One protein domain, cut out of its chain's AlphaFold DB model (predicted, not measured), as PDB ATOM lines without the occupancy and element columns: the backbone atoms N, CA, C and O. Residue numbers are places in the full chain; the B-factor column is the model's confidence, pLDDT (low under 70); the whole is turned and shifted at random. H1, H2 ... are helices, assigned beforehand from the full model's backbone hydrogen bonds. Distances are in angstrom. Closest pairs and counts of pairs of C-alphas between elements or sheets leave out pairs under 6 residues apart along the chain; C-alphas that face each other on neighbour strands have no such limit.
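Overview. This is residues 217 to 261 and 274 to 358 of the 365 residues of an uncharacterized protein of Actinobacteria bacterium (UniProt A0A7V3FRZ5). One long helix, H6, runs through the middle, and other helices surround it: the helical hairpin of H1 and H2 packs across one side, H8 sits on the opposite side, and H5 and H9 cover the two sides between. The short helices H3 and H4 lie at the periphery by the cut, and H7 sits at the last-residue end of H6. The printed part has 130 residues with nine named helices, H1 to H9 in chain order, and no named strand; its class is all helix. The whole is compact, with a radius of gyration of the C-alphas of 13.9 A, and rounded, spanning 38 by 36 by 27 A.

Arrangement. The hub is H6, residues 303 to 321, which touches six other helices. H1, residues 223 to 237, touches it at a steep tilt of 48 degrees, opposite ways; their closest C-alphas, Thr 227 and Ser 316, are 5.1 A apart. H2, residues 242 to 254, forms a helical hairpin with H1: they touch at a shallow tilt of 24 degrees, opposite ways, with the closest C-alphas, Ala 228 and Gly 249, 4.7 A apart. With residues 248 to 252 alone H2 touches H6, closest at the C-alphas of Ala 252 and Val 312, 5.2 A. H5, residues 286 to 293, touches H6 at a steep tilt of 56 degrees, the same way; the closest C-alphas, Leu 288 and Ala 309, are 5.5 A apart. H9, residues 344 to 356, touches H6 with residues 346 to 350 alone, closest at the C-alphas of Leu 307 and Ala 346, 5.8 A. H9 is about perpendicular to H1, at 74 degrees, and touches it with the C-alphas of Arg 237 and Ala 353 closest, 5.6 A. H8, residues 338 to 341, touches H6, with the C-alphas of Tyr 310 and Leu 338 closest, 6.1 A. H7, residues 324 to 327, and H6 only just touch, and only at the corner, with 3 pairs of C-alphas within 8 A, the closest being Val 320 and Leu 326, 5.4 A. H3, residues 257 to 260, is close to H5 but not clearly touching, while H4, residues 274 to 277, touches no helix. Every O i to N i+4 pair is within hydrogen-bond range in H1, H2, H5, H6 and H9; H3, H4, H7 and H8 are too short for such a pair.

Along the chain. H6 is 26.5 A long from first to last C-alpha, from (-4.017, 28.539, -35.731) to (-25.604, 17.344, -46.263). H1 is 21.4 A, H2 18.4 A, H9 18.0 A and H5 10.4 A. H1 begins at C-alpha 223, (-21.202, 23.139, -55.464), and H9 ends at C-alpha 356, (-26.031, 30.635, -35.600).

Size, cuts and confidence. The two C-alphas farthest apart, Ser 218 and Arg 300, are 39.7 A apart. Residues 262 to 273 are not printed, and C-alphas 261 and 274 are 9.3 A apart across the cut. Of the links that are printed whole, none is long. The mean pLDDT of the printed part is 75.1; residues 257 to 261, 274 to 284, 293 to 300, 328 to 329 and 331 to 340 are under 70.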
ATOM      1  N   ASP A 217     -19.919  16.046 -64.043       74.00
ATOM      2  CA  ASP A 217     -21.097  15.516 -63.355       74.00
ATOM      3  C   ASP A 217     -22.079  16.643 -62.998       74.00
ATOM      4  O   ASP A 217     -21.841  17.459 -62.110       74.00
ATOM      5  N   SER A 218     -23.250  16.639 -63.641       74.38
ATOM      6  CA  SER A 218     -24.326  17.617 -63.403       74.38
ATOM      7  C   SER A 218     -24.722  17.796 -61.931       74.38
ATOM      8  O   SER A 218     -25.223  18.861 -61.570       74.38
ATOM      9  N   ARG A 219     -24.498  16.789 -61.073       75.00
ATOM     10  CA  ARG A 219     -24.820  16.865 -59.640       75.00
ATOM     11  C   ARG A 219     -23.872  17.794 -58.877       75.00
ATOM     12  O   ARG A 219     -24.275  18.322 -57.845       75.00
ATOM     13  N   LEU A 220     -22.655  18.015 -59.385       74.56
ATOM     14  CA  LEU A 220     -21.658  18.919 -58.805       74.56
ATOM     15  C   LEU A 220     -21.903  20.387 -59.166       74.56
ATOM     16  O   LEU A 220     -21.350  21.253 -58.506       74.56
ATOM     17  N   SER A 221     -22.765  20.685 -60.143       80.12
ATOM     18  CA  SER A 221     -22.962  22.050 -60.639       80.12
ATOM     19  C   SER A 221     -23.287  23.064 -59.525       80.12
ATOM     20  O   SER A 221     -24.254  22.940 -58.751       80.12
ATOM     21  N   GLY A 222     -22.440  24.088 -59.435       82.56
ATOM     22  CA  GLY A 222     -22.523  25.176 -58.470       82.56
ATOM     23  C   GLY A 222     -22.188  24.768 -57.035       82.56
ATOM     24  O   GLY A 222     -22.504  25.532 -56.119       82.56
ATOM     25  N   HIS A 223     -21.623  23.580 -56.797       86.12
ATOM     26  CA  HIS A 223     -21.202  23.139 -55.464       86.12
ATOM     27  C   HIS A 223     -20.124  24.066 -54.912       86.12
ATOM     28  O   HIS A 223     -20.310  24.660 -53.850       86.12
ATOM     29  N   ALA A 224     -19.059  24.292 -55.674       85.75
ATOM     30  CA  ALA A 224     -17.957  25.150 -55.274       85.75
ATOM     31  C   ALA A 224     -18.395  26.600 -54.996       85.75
ATOM     32  O   ALA A 224     -17.932  27.214 -54.030       85.75
ATOM     33  N   GLU A 225     -19.334  27.152 -55.775       85.94
ATOM     34  CA  GLU A 225     -19.849  28.504 -55.531       85.94
ATOM     35  C   GLU A 225     -20.629  28.584 -54.208       85.94
ATOM     36  O   GLU A 225     -20.416  29.503 -53.407       85.94
ATOM     37  N   ARG A 226     -21.493  27.599 -53.928       88.25
ATOM     38  CA  ARG A 226     -22.245  27.528 -52.665       88.25
ATOM     39  C   ARG A 226     -21.324  27.295 -51.473       88.25
ATOM     40  O   ARG A 226     -21.451  27.996 -50.469       88.25
ATOM     41  N   THR A 227     -20.354  26.397 -51.605       90.19
ATOM     42  CA  THR A 227     -19.316  26.145 -50.600       90.19
ATOM     43  C   THR A 227     -18.528  27.422 -50.297       90.19
ATOM     44  O   THR A 227     -18.350  27.780 -49.131       90.19
ATOM     45  N   ALA A 228     -18.153  28.201 -51.316       88.62
ATOM     46  CA  ALA A 228     -17.490  29.492 -51.133       88.62
ATOM     47  C   ALA A 228     -18.369  30.537 -50.427       88.62
ATOM     48  O   ALA A 228     -17.863  31.323 -49.621       88.62
ATOM     49  N   GLN A 229     -19.675  30.571 -50.698       86.69
ATOM     50  CA  GLN A 229     -20.615  31.458 -49.999       86.69
ATOM     51  C   GLN A 229     -20.760  31.071 -48.517       86.69
ATOM     52  O   GLN A 229     -20.645  31.937 -47.645       86.69
ATOM     53  N   LEU A 230     -20.931  29.778 -48.224       87.88
ATOM     54  CA  LEU A 230     -21.004  29.243 -46.861       87.88
ATOM     55  C   LEU A 230     -19.722  29.538 -46.071       87.88
ATOM     56  O   LEU A 230     -19.782  30.052 -44.952       87.88
ATOM     57  N   ALA A 231     -18.558  29.285 -46.672       90.62
ATOM     58  CA  ALA A 231     -17.262  29.514 -46.042       90.62
ATOM     59  C   ALA A 231     -17.046  30.994 -45.685       90.62
ATOM     60  O   ALA A 231     -16.583  31.301 -44.583       90.62
ATOM     61  N   ARG A 232     -17.436  31.927 -46.570       88.00
ATOM     62  CA  ARG A 232     -17.359  33.375 -46.298       88.00
ATOM     63  C   ARG A 232     -18.227  33.786 -45.107       88.00
ATOM     64  O   ARG A 232     -17.759  34.540 -44.254       88.00
ATOM     65  N   GLU A 233     -19.456  33.282 -45.023       83.62
ATOM     66  CA  GLU A 233     -20.383  33.600 -43.926       83.62
ATOM     67  C   GLU A 233     -19.867  33.069 -42.577       83.62
ATOM     68  O   GLU A 233     -19.845  33.792 -41.575       83.62
ATOM     69  N   ILE A 234     -19.376  31.825 -42.553       86.31
ATOM     70  CA  ILE A 234     -18.793  31.217 -41.348       86.31
ATOM     71  C   ILE A 234     -17.520  31.971 -40.928       86.31
ATOM     72  O   ILE A 234     -17.333  32.256 -39.740       86.31
ATOM     73  N   ALA A 235     -16.662  32.349 -41.881       87.00
ATOM     74  CA  ALA A 235     -15.446  33.121 -41.616       87.00
ATOM     75  C   ALA A 235     -15.752  34.518 -41.056       87.00
ATOM     76  O   ALA A 235     -15.134  34.939 -40.074       87.00
ATOM     77  N   TYR A 236     -16.742  35.210 -41.623       82.31
ATOM     78  CA  TYR A 236     -17.196  36.508 -41.127       82.31
ATOM     79  C   TYR A 236     -17.610  36.436 -39.653       82.31
ATOM     80  O   TYR A 236     -17.140  37.219 -38.827       82.31
ATOM     81  N   ARG A 237     -18.406  35.428 -39.284       79.75
ATOM     82  CA  ARG A 237     -18.848  35.212 -37.895       79.75
ATOM     83  C   ARG A 237     -17.738  34.742 -36.965       79.75
ATOM     84  O   ARG A 237     -17.766  35.041 -35.774       79.75
ATOM     85  N   CYS A 238     -16.725  34.069 -37.500       81.12
ATOM     86  CA  CYS A 238     -15.503  33.766 -36.766       81.12
ATOM     87  C   CYS A 238     -14.621  35.008 -36.517       81.12
ATOM     88  O   CYS A 238     -13.632  34.904 -35.785       81.12
ATOM     89  N   GLY A 239     -14.963  36.180 -37.060       79.31
ATOM     90  CA  GLY A 239     -14.236  37.433 -36.842       79.31
ATOM     91  C   GLY A 239     -12.986  37.592 -37.709       79.31
ATOM     92  O   GLY A 239     -12.097  38.364 -37.345       79.31
ATOM     93  N   PHE A 240     -12.893  36.863 -38.826       82.25
ATOM     94  CA  PHE A 240     -11.842  37.089 -39.820       82.25
ATOM     95  C   PHE A 240     -11.996  38.467 -40.473       82.25
ATOM     96  O   PHE A 240     -13.100  39.004 -40.597       82.25
ATOM     97  N   ARG A 241     -10.882  39.062 -40.912       77.62
ATOM     98  CA  ARG A 241     -10.912  40.337 -41.649       77.62
ATOM     99  C   ARG A 241     -11.329  40.107 -43.099       77.62
ATOM    100  O   ARG A 241     -11.111  39.030 -43.641       77.62
ATOM    101  N   SER A 242     -11.823  41.142 -43.779       73.00
ATOM    102  CA  SER A 242     -12.306  41.045 -45.170       73.00
ATOM    103  C   SER A 242     -11.313  40.379 -46.132       73.00
ATOM    104  O   SER A 242     -11.719  39.578 -46.967       73.00
ATOM    105  N   ARG A 243     -10.003  40.650 -45.991       76.25
ATOM    106  CA  ARG A 243      -8.962  40.003 -46.811       76.25
ATOM    107  C   ARG A 243      -8.861  38.494 -46.552       76.25
ATOM    108  O   ARG A 243      -8.674  37.733 -47.490       76.25
ATOM    109  N   GLU A 244      -8.980  38.068 -45.297       82.69
ATOM    110  CA  GLU A 244      -8.926  36.651 -44.915       82.69
ATOM    111  C   GLU A 244     -10.211  35.918 -45.308       82.69
ATOM    112  O   GLU A 244     -10.143  34.784 -45.766       82.69
ATOM    113  N   ILE A 245     -11.369  36.579 -45.205       84.12
ATOM    114  CA  ILE A 245     -12.655  36.045 -45.676       84.12
ATOM    115  C   ILE A 245     -12.603  35.769 -47.183       84.12
ATOM    116  O   ILE A 245     -13.008  34.695 -47.613       84.12
ATOM    117  N   GLU A 246     -12.075  36.699 -47.987       83.56
ATOM    118  CA  GLU A 246     -11.915  36.462 -49.428       83.56
ATOM    119  C   GLU A 246     -10.905  35.352 -49.717       83.56
ATOM    120  O   GLU A 246     -11.171  34.504 -50.563       83.56
ATOM    121  N   ARG A 247      -9.793  35.290 -48.975       85.50
ATOM    122  CA  ARG A 247      -8.823  34.189 -49.080       85.50
ATOM    123  C   ARG A 247      -9.476  32.827 -48.808       85.50
ATOM    124  O   ARG A 247      -9.260  31.896 -49.576       85.50
ATOM    125  N   ILE A 248     -10.299  32.722 -47.761       89.31
ATOM    126  CA  ILE A 248     -11.078  31.517 -47.428       89.31
ATOM    127  C   ILE A 248     -12.112  31.217 -48.522       89.31
ATOM    128  O   ILE A 248     -12.274  30.067 -48.910       89.31
ATOM    129  N   GLY A 249     -12.785  32.243 -49.047       88.94
ATOM    130  CA  GLY A 249     -13.753  32.104 -50.132       88.94
ATOM    131  C   GLY A 249     -13.130  31.570 -51.425       88.94
ATOM    132  O   GLY A 249     -13.712  30.688 -52.044       88.94
ATOM    133  N   TYR A 250     -11.945  32.051 -51.811       84.81
ATOM    134  CA  TYR A 250     -11.205  31.507 -52.955       84.81
ATOM    135  C   TYR A 250     -10.692  30.091 -52.687       84.81
ATOM    136  O   TYR A 250     -10.791  29.251 -53.572       84.81
ATOM    137  N   ALA A 251     -10.208  29.796 -51.474       86.06
ATOM    138  CA  ALA A 251      -9.834  28.432 -51.096       86.06
ATOM    139  C   ALA A 251     -11.022  27.467 -51.233       86.06
ATOM    140  O   ALA A 251     -10.881  26.400 -51.810       86.06
ATOM    141  N   ALA A 252     -12.204  27.872 -50.768       88.06
ATOM    142  CA  ALA A 252     -13.435  27.102 -50.913       88.06
ATOM    143  C   ALA A 252     -13.884  26.950 -52.373       88.06
ATOM    144  O   ALA A 252     -14.324  25.878 -52.766       88.06
ATOM    145  N   LEU A 253     -13.735  27.990 -53.195       86.06
ATOM    146  CA  LEU A 253     -14.093  27.931 -54.613       86.06
ATOM    147  C   LEU A 253     -13.206  26.948 -55.396       86.06
ATOM    148  O   LEU A 253     -13.667  26.314 -56.332       86.06
ATOM    149  N   LEU A 254     -11.942  26.800 -54.996       83.19
ATOM    150  CA  LEU A 254     -10.957  25.953 -55.679       83.19
ATOM    151  C   LEU A 254     -10.786  24.573 -55.022       83.19
ATOM    152  O   LEU A 254     -10.002  23.774 -55.521       83.19
ATOM    153  N   HIS A 255     -11.485  24.286 -53.917       81.00
ATOM    154  CA  HIS A 255     -11.161  23.164 -53.019       81.00
ATOM    155  C   HIS A 255     -11.242  21.761 -53.644       81.00
ATOM    156  O   HIS A 255     -10.696  20.813 -53.070       81.00
ATOM    157  N   ASP A 256     -11.914  21.640 -54.790       76.12
ATOM    158  CA  ASP A 256     -12.072  20.395 -55.548       76.12
ATOM    159  C   ASP A 256     -11.229  20.359 -56.825       76.12
ATOM    160  O   ASP A 256     -11.021  19.286 -57.396       76.12
ATOM    161  N   LEU A 257     -10.652  21.493 -57.244       68.50
ATOM    162  CA  LEU A 257      -9.675  21.516 -58.337       68.50
ATOM    163  C   LEU A 257      -8.397  20.751 -57.963       68.50
ATOM    164  O   LEU A 257      -7.739  20.194 -58.839       68.50
ATOM    165  N   ASP A 258      -8.104  20.622 -56.668       54.53
ATOM    166  CA  ASP A 258      -7.025  19.777 -56.146       54.53
ATOM    167  C   ASP A 258      -7.201  18.292 -56.542       54.53
ATOM    168  O   ASP A 258      -6.229  17.541 -56.635       54.53
ATOM    169  N   VAL A 259      -8.437  17.843 -56.816       46.59
ATOM    170  CA  VAL A 259      -8.733  16.462 -57.240       46.59
ATOM    171  C   VAL A 259      -8.410  16.235 -58.718       46.59
ATOM    172  O   VAL A 259      -7.974  15.138 -59.068       46.59
ATOM    173  N   LEU A 260      -8.536  17.259 -59.570       44.19
ATOM    174  CA  LEU A 260      -8.139  17.187 -60.986       44.19
ATOM    175  C   LEU A 260      -6.624  17.035 -61.171       44.19
ATOM    176  O   LEU A 260      -6.164  16.600 -62.220       44.19
ATOM    177  N   GLY A 261      -5.862  17.360 -60.132       37.12
ATOM    178  CA  GLY A 261      -4.430  17.151 -60.052       37.12
ATOM    179  C   GLY A 261      -3.976  15.743 -59.678       37.12
ATOM    180  O   GLY A 261      -2.777  15.462 -59.714       37.12
ATOM    181  N   GLU A 274       1.317  22.983 -61.350       49.41
ATOM    182  CA  GLU A 274       1.853  23.562 -62.590       49.41
ATOM    183  C   GLU A 274       0.839  24.519 -63.236       49.41
ATOM    184  O   GLU A 274       1.206  25.562 -63.778       49.41
ATOM    185  N   VAL A 275      -0.457  24.219 -63.085       51.66
ATOM    186  CA  VAL A 275      -1.565  25.047 -63.592       51.66
ATOM    187  C   VAL A 275      -1.811  26.277 -62.707       51.66
ATOM    188  O   VAL A 275      -2.059  27.367 -63.221       51.66
ATOM    189  N   LEU A 276      -1.720  26.133 -61.379       50.00
ATOM    190  CA  LEU A 276      -1.984  27.203 -60.408       50.00
ATOM    191  C   LEU A 276      -0.708  27.927 -59.952       50.00
ATOM    192  O   LEU A 276      -0.754  29.130 -59.707       50.00
ATOM    193  N   GLY A 277       0.436  27.239 -59.871       45.53
ATOM    194  CA  GLY A 277       1.712  27.809 -59.412       45.53
ATOM    195  C   GLY A 277       2.357  28.781 -60.400       45.53
ATOM    196  O   GLY A 277       3.139  29.636 -59.995       45.53
ATOM    197  N   GLY A 278       1.970  28.732 -61.681       47.16
ATOM    198  CA  GLY A 278       2.319  29.764 -62.665       47.16
ATOM    199  C   GLY A 278       1.572  31.091 -62.465       47.16
ATOM    200  O   GLY A 278       1.926  32.102 -63.073       47.16
ATOM    201  N   ILE A 279       0.547  31.110 -61.606       53.84
ATOM    202  CA  ILE A 279      -0.306  32.267 -61.344       53.84
ATOM    203  C   ILE A 279      -0.051  32.718 -59.901       53.84
ATOM    204  O   ILE A 279      -0.712  32.266 -58.967       53.84
ATOM    205  N   GLY A 280       0.871  33.673 -59.713       51.59
ATOM    206  CA  GLY A 280       1.284  34.204 -58.396       51.59
ATOM    207  C   GLY A 280       0.160  34.791 -57.515       51.59
ATOM    208  O   GLY A 280       0.396  35.243 -56.401       51.59
ATOM    209  N   LEU A 281      -1.084  34.791 -57.999       54.38
ATOM    210  CA  LEU A 281      -2.276  35.243 -57.289       54.38
ATOM    211  C   LEU A 281      -2.860  34.177 -56.335       54.38
ATOM    212  O   LEU A 281      -3.536  34.545 -55.374       54.38
ATOM    213  N   PHE A 282      -2.581  32.883 -56.553       63.69
ATOM    214  CA  PHE A 282      -3.011  31.792 -55.660       63.69
ATOM    215  C   PHE A 282      -1.975  31.429 -54.591       63.69
ATOM    216  O   PHE A 282      -2.264  30.579 -53.752       63.69
ATOM    217  N   GLU A 283      -0.810  32.084 -54.556       64.69
ATOM    218  CA  GLU A 283       0.240  31.824 -53.556       64.69
ATOM    219  C   GLU A 283      -0.288  31.891 -52.117       64.69
ATOM    220  O   GLU A 283       0.060  31.056 -51.285       64.69
ATOM    221  N   ASP A 284      -1.190  32.834 -51.833       69.94
ATOM    222  CA  ASP A 284      -1.807  32.965 -50.511       69.94
ATOM    223  C   ASP A 284      -2.828  31.835 -50.232       69.94
ATOM    224  O   ASP A 284      -3.078  31.495 -49.072       69.94
ATOM    225  N   VAL A 285      -3.436  31.242 -51.264       75.62
ATOM    226  CA  VAL A 285      -4.511  30.232 -51.165       75.62
ATOM    227  C   VAL A 285      -3.958  28.804 -51.119       75.62
ATOM    228  O   VAL A 285      -4.465  27.992 -50.345       75.62
ATOM    229  N   ILE A 286      -2.880  28.520 -51.857       73.25
ATOM    230  CA  ILE A 286      -2.221  27.204 -51.938       73.25
ATOM    231  C   ILE A 286      -1.921  26.604 -50.549       73.25
ATOM    232  O   ILE A 286      -2.242  25.436 -50.334       73.25
ATOM    233  N   PRO A 287      -1.406  27.355 -49.549       76.00
ATOM    234  CA  PRO A 287      -1.200  26.814 -48.208       76.00
ATOM    235  C   PRO A 287      -2.483  26.312 -47.534       76.00
ATOM    236  O   PRO A 287      -2.433  25.329 -46.800       76.00
ATOM    237  N   LEU A 288      -3.635  26.958 -47.763       76.50
ATOM    238  CA  LEU A 288      -4.913  26.508 -47.196       76.50
ATOM    239  C   LEU A 288      -5.396  25.218 -47.861       76.50
ATOM    240  O   LEU A 288      -5.895  24.332 -47.169       76.50
ATOM    241  N   LEU A 289      -5.204  25.106 -49.176       76.06
ATOM    242  CA  LEU A 289      -5.523  23.904 -49.947       76.06
ATOM    243  C   LEU A 289      -4.651  22.716 -49.507       76.06
ATOM    244  O   LEU A 289      -5.182  21.653 -49.192       76.06
ATOM    245  N   ARG A 290      -3.342  22.922 -49.308       72.25
ATOM    246  CA  ARG A 290      -2.423  21.904 -48.752       72.25
ATOM    247  C   ARG A 290      -2.836  21.426 -47.363       72.25
ATOM    248  O   ARG A 290      -2.871  20.225 -47.094       72.25
ATOM    249  N   LEU A 291      -3.212  22.354 -46.481       73.62
ATOM    250  CA  LEU A 291      -3.715  22.006 -45.148       73.62
ATOM    251  C   LEU A 291      -5.007  21.185 -45.213       73.62
ATOM    252  O   LEU A 291      -5.173  20.262 -44.415       73.62
ATOM    253  N   LYS A 292      -5.903  21.491 -46.161       70.38
ATOM    254  CA  LYS A 292      -7.121  20.708 -46.422       70.38
ATOM    255  C   LYS A 292      -6.795  19.316 -46.966       70.38
ATOM    256  O   LYS A 292      -7.375  18.342 -46.493       70.38
ATOM    257  N   ALA A 293      -5.839  19.212 -47.887       68.69
ATOM    258  CA  ALA A 293      -5.373  17.951 -48.467       68.69
ATOM    259  C   ALA A 293      -4.633  17.043 -47.462       68.69
ATOM    260  O   ALA A 293      -4.508  15.841 -47.692       68.69
ATOM    261  N   GLY A 294      -4.189  17.593 -46.329       65.44
ATOM    262  CA  GLY A 294      -3.447  16.866 -45.298       65.44
ATOM    263  C   GLY A 294      -1.928  16.927 -45.449       65.44
ATOM    264  O   GLY A 294      -1.202  16.232 -44.739       65.44
ATOM    265  N   GLU A 295      -1.437  17.791 -46.332       64.62
ATOM    266  CA  GLU A 295      -0.021  18.019 -46.611       64.62
ATOM    267  C   GLU A 295       0.532  19.100 -45.671       64.62
ATOM    268  O   GLU A 295       0.843  20.225 -46.062       64.62
ATOM    269  N   ALA A 296       0.609  18.789 -44.376       58.50
ATOM    270  CA  ALA A 296       1.257  19.667 -43.406       58.50
ATOM    271  C   ALA A 296       2.766  19.366 -43.345       58.50
ATOM    272  O   ALA A 296       3.231  18.606 -42.493       58.50
ATOM    273  N   GLU A 297       3.551  19.953 -44.250       50.12
ATOM    274  CA  GLU A 297       5.016  19.866 -44.203       50.12
ATOM    275  C   GLU A 297       5.573  20.672 -43.023       50.12
ATOM    276  O   GLU A 297       5.611  21.895 -43.098       50.12
ATOM    277  N   GLY A 298       6.021  19.987 -41.959       51.44
ATOM    278  CA  GLY A 298       7.161  20.319 -41.072       51.44
ATOM    279  C   GLY A 298       7.271  21.699 -40.389       51.44
ATOM    280  O   GLY A 298       8.115  21.871 -39.510       51.44
ATOM    281  N   ALA A 299       6.447  22.678 -40.744       54.38
ATOM    282  CA  ALA A 299       6.486  24.060 -40.304       54.38
ATOM    283  C   ALA A 299       5.322  24.339 -39.350       54.38
ATOM    284  O   ALA A 299       4.237  23.768 -39.445       54.38
ATOM    285  N   ARG A 300       5.548  25.247 -38.399       62.47
ATOM    286  CA  ARG A 300       4.548  25.646 -37.405       62.47
ATOM    287  C   ARG A 300       3.406  26.399 -38.103       62.47
ATOM    288  O   ARG A 300       3.524  27.593 -38.370       62.47
ATOM    289  N   VAL A 301       2.323  25.694 -38.421       72.50
ATOM    290  CA  VAL A 301       1.120  26.264 -39.046       72.50
ATOM    291  C   VAL A 301       0.429  27.206 -38.056       72.50
ATOM    292  O   VAL A 301       0.322  26.893 -36.871       72.50
ATOM    293  N   LYS A 302      -0.033  28.373 -38.517       81.62
ATOM    294  CA  LYS A 302      -0.786  29.311 -37.671       81.62
ATOM    295  C   LYS A 302      -2.184  28.760 -37.375       81.62
ATOM    296  O   LYS A 302      -2.873  28.304 -38.284       81.62
ATOM    297  N   ASP A 303      -2.656  28.930 -36.140       80.62
ATOM    298  CA  ASP A 303      -4.017  28.539 -35.731       80.62
ATOM    299  C   ASP A 303      -5.115  29.180 -36.601       80.62
ATOM    300  O   ASP A 303      -6.163  28.578 -36.829       80.62
ATOM    301  N   SER A 304      -4.871  30.390 -37.120       83.00
ATOM    302  CA  SER A 304      -5.779  31.082 -38.043       83.00
ATOM    303  C   SER A 304      -5.918  30.367 -39.387       83.00
ATOM    304  O   SER A 304      -7.019  30.316 -39.928       83.00
ATOM    305  N   ASP A 305      -4.830  29.795 -39.908       84.88
ATOM    306  CA  ASP A 305      -4.825  29.067 -41.182       84.88
ATOM    307  C   ASP A 305      -5.455  27.676 -41.020       84.88
ATOM    308  O   ASP A 305      -6.199  27.225 -41.888       84.88
ATOM    309  N   LEU A 306      -5.251  27.038 -39.862       83.88
ATOM    310  CA  LEU A 306      -5.946  25.800 -39.493       83.88
ATOM    311  C   LEU A 306      -7.460  26.007 -39.368       83.88
ATOM    312  O   LEU A 306      -8.241  25.204 -39.878       83.88
ATOM    313  N   LEU A 307      -7.885  27.094 -38.715       85.94
ATOM    314  CA  LEU A 307      -9.299  27.460 -38.630       85.94
ATOM    315  C   LEU A 307      -9.876  27.776 -40.017       85.94
ATOM    316  O   LEU A 307     -10.981  27.343 -40.320       85.94
ATOM    317  N   ALA A 308      -9.134  28.489 -40.865       88.50
ATOM    318  CA  ALA A 308      -9.533  28.784 -42.239       88.50
ATOM    319  C   ALA A 308      -9.748  27.505 -43.068       88.50
ATOM    320  O   ALA A 308     -10.805  27.352 -43.675       88.50
ATOM    321  N   ALA A 309      -8.803  26.560 -43.036       85.81
ATOM    322  CA  ALA A 309      -8.940  25.271 -43.720       85.81
ATOM    323  C   ALA A 309     -10.126  24.452 -43.175       85.81
ATOM    324  O   ALA A 309     -10.887  23.869 -43.945       85.81
ATOM    325  N   TYR A 310     -10.343  24.468 -41.853       86.19
ATOM    326  CA  TYR A 310     -11.507  23.828 -41.233       86.19
ATOM    327  C   TYR A 310     -12.835  24.440 -41.690       86.19
ATOM    328  O   TYR A 310     -13.791  23.709 -41.922       86.19
ATOM    329  N   ILE A 311     -12.901  25.766 -41.841       89.50
ATOM    330  CA  ILE A 311     -14.100  26.455 -42.338       89.50
ATOM    331  C   ILE A 311     -14.429  26.021 -43.767       89.50
ATOM    332  O   ILE A 311     -15.602  25.810 -44.063       89.50
ATOM    333  N   VAL A 312     -13.422  25.856 -44.631       89.38
ATOM    334  CA  VAL A 312     -13.619  25.364 -46.005       89.38
ATOM    335  C   VAL A 312     -14.209  23.951 -46.000       89.38
ATOM    336  O   VAL A 312     -15.236  23.723 -46.633       89.38
ATOM    337  N   ALA A 313     -13.618  23.029 -45.234       85.06
ATOM    338  CA  ALA A 313     -14.107  21.651 -45.138       85.06
ATOM    339  C   ALA A 313     -15.528  21.570 -44.548       85.06
ATOM    340  O   ALA A 313     -16.392  20.884 -45.089       85.06
ATOM    341  N   LEU A 314     -15.797  22.336 -43.483       86.88
ATOM    342  CA  LEU A 314     -17.120  22.407 -42.862       86.88
ATOM    343  C   LEU A 314     -18.175  22.963 -43.830       86.88
ATOM    344  O   LEU A 314     -19.309  22.491 -43.839       86.88
ATOM    345  N   ALA A 315     -17.823  23.971 -44.628       89.94
ATOM    346  CA  ALA A 315     -18.725  24.558 -45.614       89.94
ATOM    347  C   ALA A 315     -19.096  23.563 -46.725       89.94
ATOM    348  O   ALA A 315     -20.272  23.488 -47.080       89.94
ATOM    349  N   SER A 316     -18.126  22.784 -47.219       88.06
ATOM    350  CA  SER A 316     -18.374  21.728 -48.213       88.06
ATOM    351  C   SER A 316     -19.323  20.666 -47.649       88.06
ATOM    352  O   SER A 316     -20.369  20.380 -48.233       88.06
ATOM    353  N   ASP A 317     -19.056  20.198 -46.428       86.19
ATOM    354  CA  ASP A 317     -19.886  19.204 -45.738       86.19
ATOM    355  C   ASP A 317     -21.328  19.671 -45.503       86.19
ATOM    356  O   ASP A 317     -22.266  18.878 -45.606       86.19
ATOM    357  N   ILE A 318     -21.525  20.960 -45.211       86.62
ATOM    358  CA  ILE A 318     -22.860  21.558 -45.087       86.62
ATOM    359  C   ILE A 318     -23.591  21.552 -46.441       86.62
ATOM    360  O   ILE A 318     -24.785  21.238 -46.472       86.62
ATOM    361  N   ASP A 319     -22.918  21.879 -47.553       88.00
ATOM    362  CA  ASP A 319     -23.541  21.851 -48.889       88.00
ATOM    363  C   ASP A 319     -23.921  20.423 -49.308       88.00
ATOM    364  O   ASP A 319     -25.020  20.210 -49.834       88.00
ATOM    365  N   VAL A 320     -23.049  19.449 -49.013       85.38
ATOM    366  CA  VAL A 320     -23.274  18.017 -49.261       85.38
ATOM    367  C   VAL A 320     -24.442  17.487 -48.426       85.38
ATOM    368  O   VAL A 320     -25.323  16.813 -48.957       85.38
ATOM    369  N   GLU A 321     -24.513  17.809 -47.131       84.56
ATOM    370  CA  GLU A 321     -25.604  17.344 -46.263       84.56
ATOM    371  C   GLU A 321     -26.960  17.941 -46.667       84.56
ATOM    372  O   GLU A 321     -28.000  17.289 -46.538       84.56
ATOM    373  N   ALA A 322     -26.970  19.160 -47.213       84.19
ATOM    374  CA  ALA A 322     -28.183  19.790 -47.725       84.19
ATOM    375  C   ALA A 322     -28.715  19.138 -49.018       84.19
ATOM    376  O   ALA A 322     -29.875  19.369 -49.374       84.19
ATOM    377  N   ARG A 323     -27.904  18.338 -49.731       82.81
ATOM    378  CA  ARG A 323     -28.239  17.767 -51.046       82.81
ATOM    379  C   ARG A 323     -27.894  16.274 -51.122       82.81
ATOM    380  O   ARG A 323     -26.750  15.912 -51.394       82.81
ATOM    381  N   PRO A 324     -28.895  15.384 -51.000       76.06
ATOM    382  CA  PRO A 324     -28.689  13.933 -51.052       76.06
ATOM    383  C   PRO A 324     -27.971  13.443 -52.318       76.06
ATOM    384  O   PRO A 324     -27.253  12.448 -52.277       76.06
ATOM    385  N   GLU A 325     -28.152  14.152 -53.434       77.62
ATOM    386  CA  GLU A 325     -27.548  13.856 -54.736       77.62
ATOM    387  C   GLU A 325     -26.018  14.020 -54.743       77.62
ATOM    388  O   GLU A 325     -25.330  13.253 -55.417       77.62
ATOM    389  N   LEU A 326     -25.487  14.966 -53.956       73.25
ATOM    390  CA  LEU A 326     -24.046  15.198 -53.789       73.25
ATOM    391  C   LEU A 326     -23.406  14.150 -52.878       73.25
ATOM    392  O   LEU A 326     -22.294  13.700 -53.137       73.25
ATOM    393  N   LYS A 327     -24.135  13.700 -51.850       73.19
ATOM    394  CA  LYS A 327     -23.653  12.760 -50.823       73.19
ATOM    395  C   LYS A 327     -23.176  11.413 -51.382       73.19
ATOM    396  O   LYS A 327     -22.395  10.723 -50.734       73.19
ATOM    397  N   ALA A 328     -23.643  11.031 -52.572       69.88
ATOM    398  CA  ALA A 328     -23.239   9.800 -53.251       69.88
ATOM    399  C   ALA A 328     -21.901   9.908 -54.007       69.88
ATOM    400  O   ALA A 328     -21.302   8.879 -54.309       69.88
ATOM    401  N   ILE A 329     -21.451  11.124 -54.336       68.50
ATOM    402  CA  ILE A 329     -20.290  11.371 -55.209       68.50
ATOM    403  C   ILE A 329     -19.184  12.112 -54.460       68.50
ATOM    404  O   ILE A 329     -18.007  11.817 -54.660       68.50
ATOM    405  N   HIS A 330     -19.558  13.036 -53.576       71.38
ATOM    406  CA  HIS A 330     -18.631  13.840 -52.800       71.38
ATOM    407  C   HIS A 330     -18.579  13.337 -51.348       71.38
ATOM    408  O   HIS A 330     -19.534  13.542 -50.590       71.38
ATOM    409  N   PRO A 331     -17.504  12.643 -50.930       66.81
ATOM    410  CA  PRO A 331     -17.332  12.273 -49.531       66.81
ATOM    411  C   PRO A 331     -17.145  13.527 -48.666       66.81
ATOM    412  O   PRO A 331     -16.608  14.529 -49.127       66.81
ATOM    413  N   THR A 332     -17.569  13.466 -47.404       64.44
ATOM    414  CA  THR A 332     -17.391  14.573 -46.454       64.44
ATOM    415  C   THR A 332     -15.909  14.857 -46.189       64.44
ATOM    416  O   THR A 332     -15.158  13.954 -45.798       64.44
ATOM    417  N   ASP A 333     -15.516  16.114 -46.354       63.47
ATOM    418  CA  ASP A 333     -14.155  16.642 -46.305       63.47
ATOM    419  C   ASP A 333     -13.632  16.841 -44.877       63.47
ATOM    420  O   ASP A 333     -12.423  16.743 -44.640       63.47
ATOM    421  N   THR A 334     -14.504  17.069 -43.886       56.31
ATOM    422  CA  THR A 334     -14.053  17.338 -42.503       56.31
ATOM    423  C   THR A 334     -13.343  16.127 -41.877       56.31
ATOM    424  O   THR A 334     -12.572  16.274 -40.925       56.31
ATOM    425  N   ASN A 335     -13.546  14.927 -42.431       53.84
ATOM    426  CA  ASN A 335     -13.271  13.663 -41.752       53.84
ATOM    427  C   ASN A 335     -11.873  13.056 -41.990       53.84
ATOM    428  O   ASN A 335     -11.564  12.022 -41.404       53.84
ATOM    429  N   ARG A 336     -11.001  13.648 -42.827       55.03
ATOM    430  CA  ARG A 336      -9.738  12.972 -43.218       55.03
ATOM    431  C   ARG A 336      -8.454  13.455 -42.539       55.03
ATOM    432  O   ARG A 336      -7.513  12.674 -42.455       55.03
ATOM    433  N   PHE A 337      -8.397  14.690 -42.034       56.00
ATOM    434  CA  PHE A 337      -7.159  15.229 -41.438       56.00
ATOM    435  C   PHE A 337      -7.386  16.405 -40.476       56.00
ATOM    436  O   PHE A 337      -6.912  16.407 -39.336       56.00
ATOM    437  N   LEU A 338      -8.177  17.395 -40.898       63.25
ATOM    438  CA  LEU A 338      -8.412  18.628 -40.137       63.25
ATOM    439  C   LEU A 338      -9.110  18.375 -38.787       63.25
ATOM    440  O   LEU A 338      -8.851  19.079 -37.807       63.25
ATOM    441  N   ALA A 339      -9.926  17.319 -38.689       61.56
ATOM    442  CA  ALA A 339     -10.545  16.891 -37.437       61.56
ATOM    443  C   ALA A 339      -9.538  16.505 -36.337       61.56
ATOM    444  O   ALA A 339      -9.884  16.590 -35.162       61.56
ATOM    445  N   HIS A 340      -8.293  16.149 -36.654       66.44
ATOM    446  CA  HIS A 340      -7.296  15.791 -35.635       66.44
ATOM    447  C   HIS A 340      -6.294  16.913 -35.351       66.44
ATOM    448  O   HIS A 340      -5.838  17.044 -34.219       66.44
ATOM    449  N   VAL A 341      -6.008  17.759 -36.344       72.19
ATOM    450  CA  VAL A 341      -4.969  18.801 -36.252       72.19
ATOM    451  C   VAL A 341      -5.511  20.135 -35.727       72.19
ATOM    452  O   VAL A 341      -4.801  20.872 -35.046       72.19
ATOM    453  N   VAL A 342      -6.778  20.461 -35.999       74.44
ATOM    454  CA  VAL A 342      -7.354  21.762 -35.628       74.44
ATOM    455  C   VAL A 342      -7.736  21.776 -34.131       74.44
ATOM    456  O   VAL A 342      -8.436  20.860 -33.675       74.44
ATOM    457  N   PRO A 343      -7.348  22.802 -33.344       80.00
ATOM    458  CA  PRO A 343      -7.693  22.900 -31.924       80.00
ATOM    459  C   PRO A 343      -9.208  22.830 -31.669       80.00
ATOM    460  O   PRO A 343      -9.996  23.411 -32.415       80.00
ATOM    461  N   GLN A 344      -9.640  22.179 -30.579       79.62
ATOM    462  CA  GLN A 344     -11.076  22.057 -30.260       79.62
ATOM    463  C   GLN A 344     -11.784  23.414 -30.138       79.62
ATOM    464  O   GLN A 344     -12.908  23.559 -30.613       79.62
ATOM    465  N   ALA A 345     -11.118  24.422 -29.568       78.81
ATOM    466  CA  ALA A 345     -11.668  25.772 -29.459       78.81
ATOM    467  C   ALA A 345     -11.954  26.403 -30.836       78.81
ATOM    468  O   ALA A 345     -12.977  27.061 -31.018       78.81
ATOM    469  N   ALA A 346     -11.079  26.171 -31.819       79.06
ATOM    470  CA  ALA A 346     -11.244  26.665 -33.183       79.06
ATOM    471  C   ALA A 346     -12.421  25.965 -33.888       79.06
ATOM    472  O   ALA A 346     -13.274  26.636 -34.472       79.06
ATOM    473  N   LYS A 347     -12.540  24.638 -33.741       82.44
ATOM    474  CA  LYS A 347     -13.685  23.872 -34.262       82.44
ATOM    475  C   LYS A 347     -15.009  24.350 -33.675       82.44
ATOM    476  O   LYS A 347     -15.934  24.657 -34.419       82.44
ATOM    477  N   ALA A 348     -15.079  24.467 -32.348       82.94
ATOM    478  CA  ALA A 348     -16.278  24.915 -31.646       82.94
ATOM    479  C   ALA A 348     -16.723  26.308 -32.113       82.94
ATOM    480  O   ALA A 348     -17.916  26.556 -32.274       82.94
ATOM    481  N   LYS A 349     -15.765  27.202 -32.391       83.62
ATOM    482  CA  LYS A 349     -16.034  28.539 -32.925       83.62
ATOM    483  C   LYS A 349     -16.670  28.494 -34.320       83.62
ATOM    484  O   LYS A 349     -17.687  29.151 -34.525       83.62
ATOM    485  N   ALA A 350     -16.120  27.707 -35.246       82.81
ATOM    486  CA  ALA A 350     -16.666  27.560 -36.600       82.81
ATOM    487  C   ALA A 350     -18.043  26.872 -36.611       82.81
ATOM    488  O   ALA A 350     -18.968  27.349 -37.263       82.81
ATOM    489  N   VAL A 351     -18.205  25.802 -35.828       84.06
ATOM    490  CA  VAL A 351     -19.477  25.078 -35.664       84.06
ATOM    491  C   VAL A 351     -20.550  25.991 -35.068       84.06
ATOM    492  O   VAL A 351     -21.653  26.077 -35.600       84.06
ATOM    493  N   SER A 352     -20.227  26.735 -34.004       83.56
ATOM    494  CA  SER A 352     -21.144  27.709 -33.398       83.56
ATOM    495  C   SER A 352     -21.557  28.799 -34.394       83.56
ATOM    496  O   SER A 352     -22.741  29.115 -34.517       83.56
ATOM    497  N   ALA A 353     -20.606  29.324 -35.172       80.00
ATOM    498  CA  ALA A 353     -20.879  30.298 -36.226       80.00
ATOM    499  C   ALA A 353     -21.828  29.751 -37.311       80.00
ATOM    500  O   ALA A 353     -22.751  30.458 -37.732       80.00
ATOM    501  N   ALA A 354     -21.640  28.499 -37.735       81.31
ATOM    502  CA  ALA A 354     -22.504  27.838 -38.709       81.31
ATOM    503  C   ALA A 354     -23.922  27.591 -38.157       81.31
ATOM    504  O   ALA A 354     -24.901  27.936 -38.822       81.31
ATOM    505  N   LEU A 355     -24.053  27.102 -36.917       83.19
ATOM    506  CA  LEU A 355     -25.354  26.906 -36.256       83.19
ATOM    507  C   LEU A 355     -26.119  28.222 -36.087       83.19
ATOM    508  O   LEU A 355     -27.314  28.288 -36.369       83.19
ATOM    509  N   HIS A 356     -25.433  29.298 -35.691       78.69
ATOM    510  CA  HIS A 356     -26.031  30.635 -35.600       78.69
ATOM    511  C   HIS A 356     -26.484  31.204 -36.949       78.69
ATOM    512  O   HIS A 356     -27.275  32.149 -36.974       78.69
ATOM    513  N   SER A 357     -25.987  30.655 -38.054       73.06
ATOM    514  CA  SER A 357     -26.419  31.004 -39.410       73.06
ATOM    515  C   SER A 357     -27.595  30.144 -39.892       73.06
ATOM    516  O   SER A 357     -28.079  30.345 -41.000       73.06
ATOM    517  N   GLY A 358     -28.076  29.207 -39.065       76.00
ATOM    518  CA  GLY A 358     -29.201  28.325 -39.381       76.00
ATOM    519  C   GLY A 358     -28.830  27.095 -40.212       76.00
ATOM    520  O   GLY A 358     -29.728  26.391 -40.675       76.00
TER     521      GLY A 358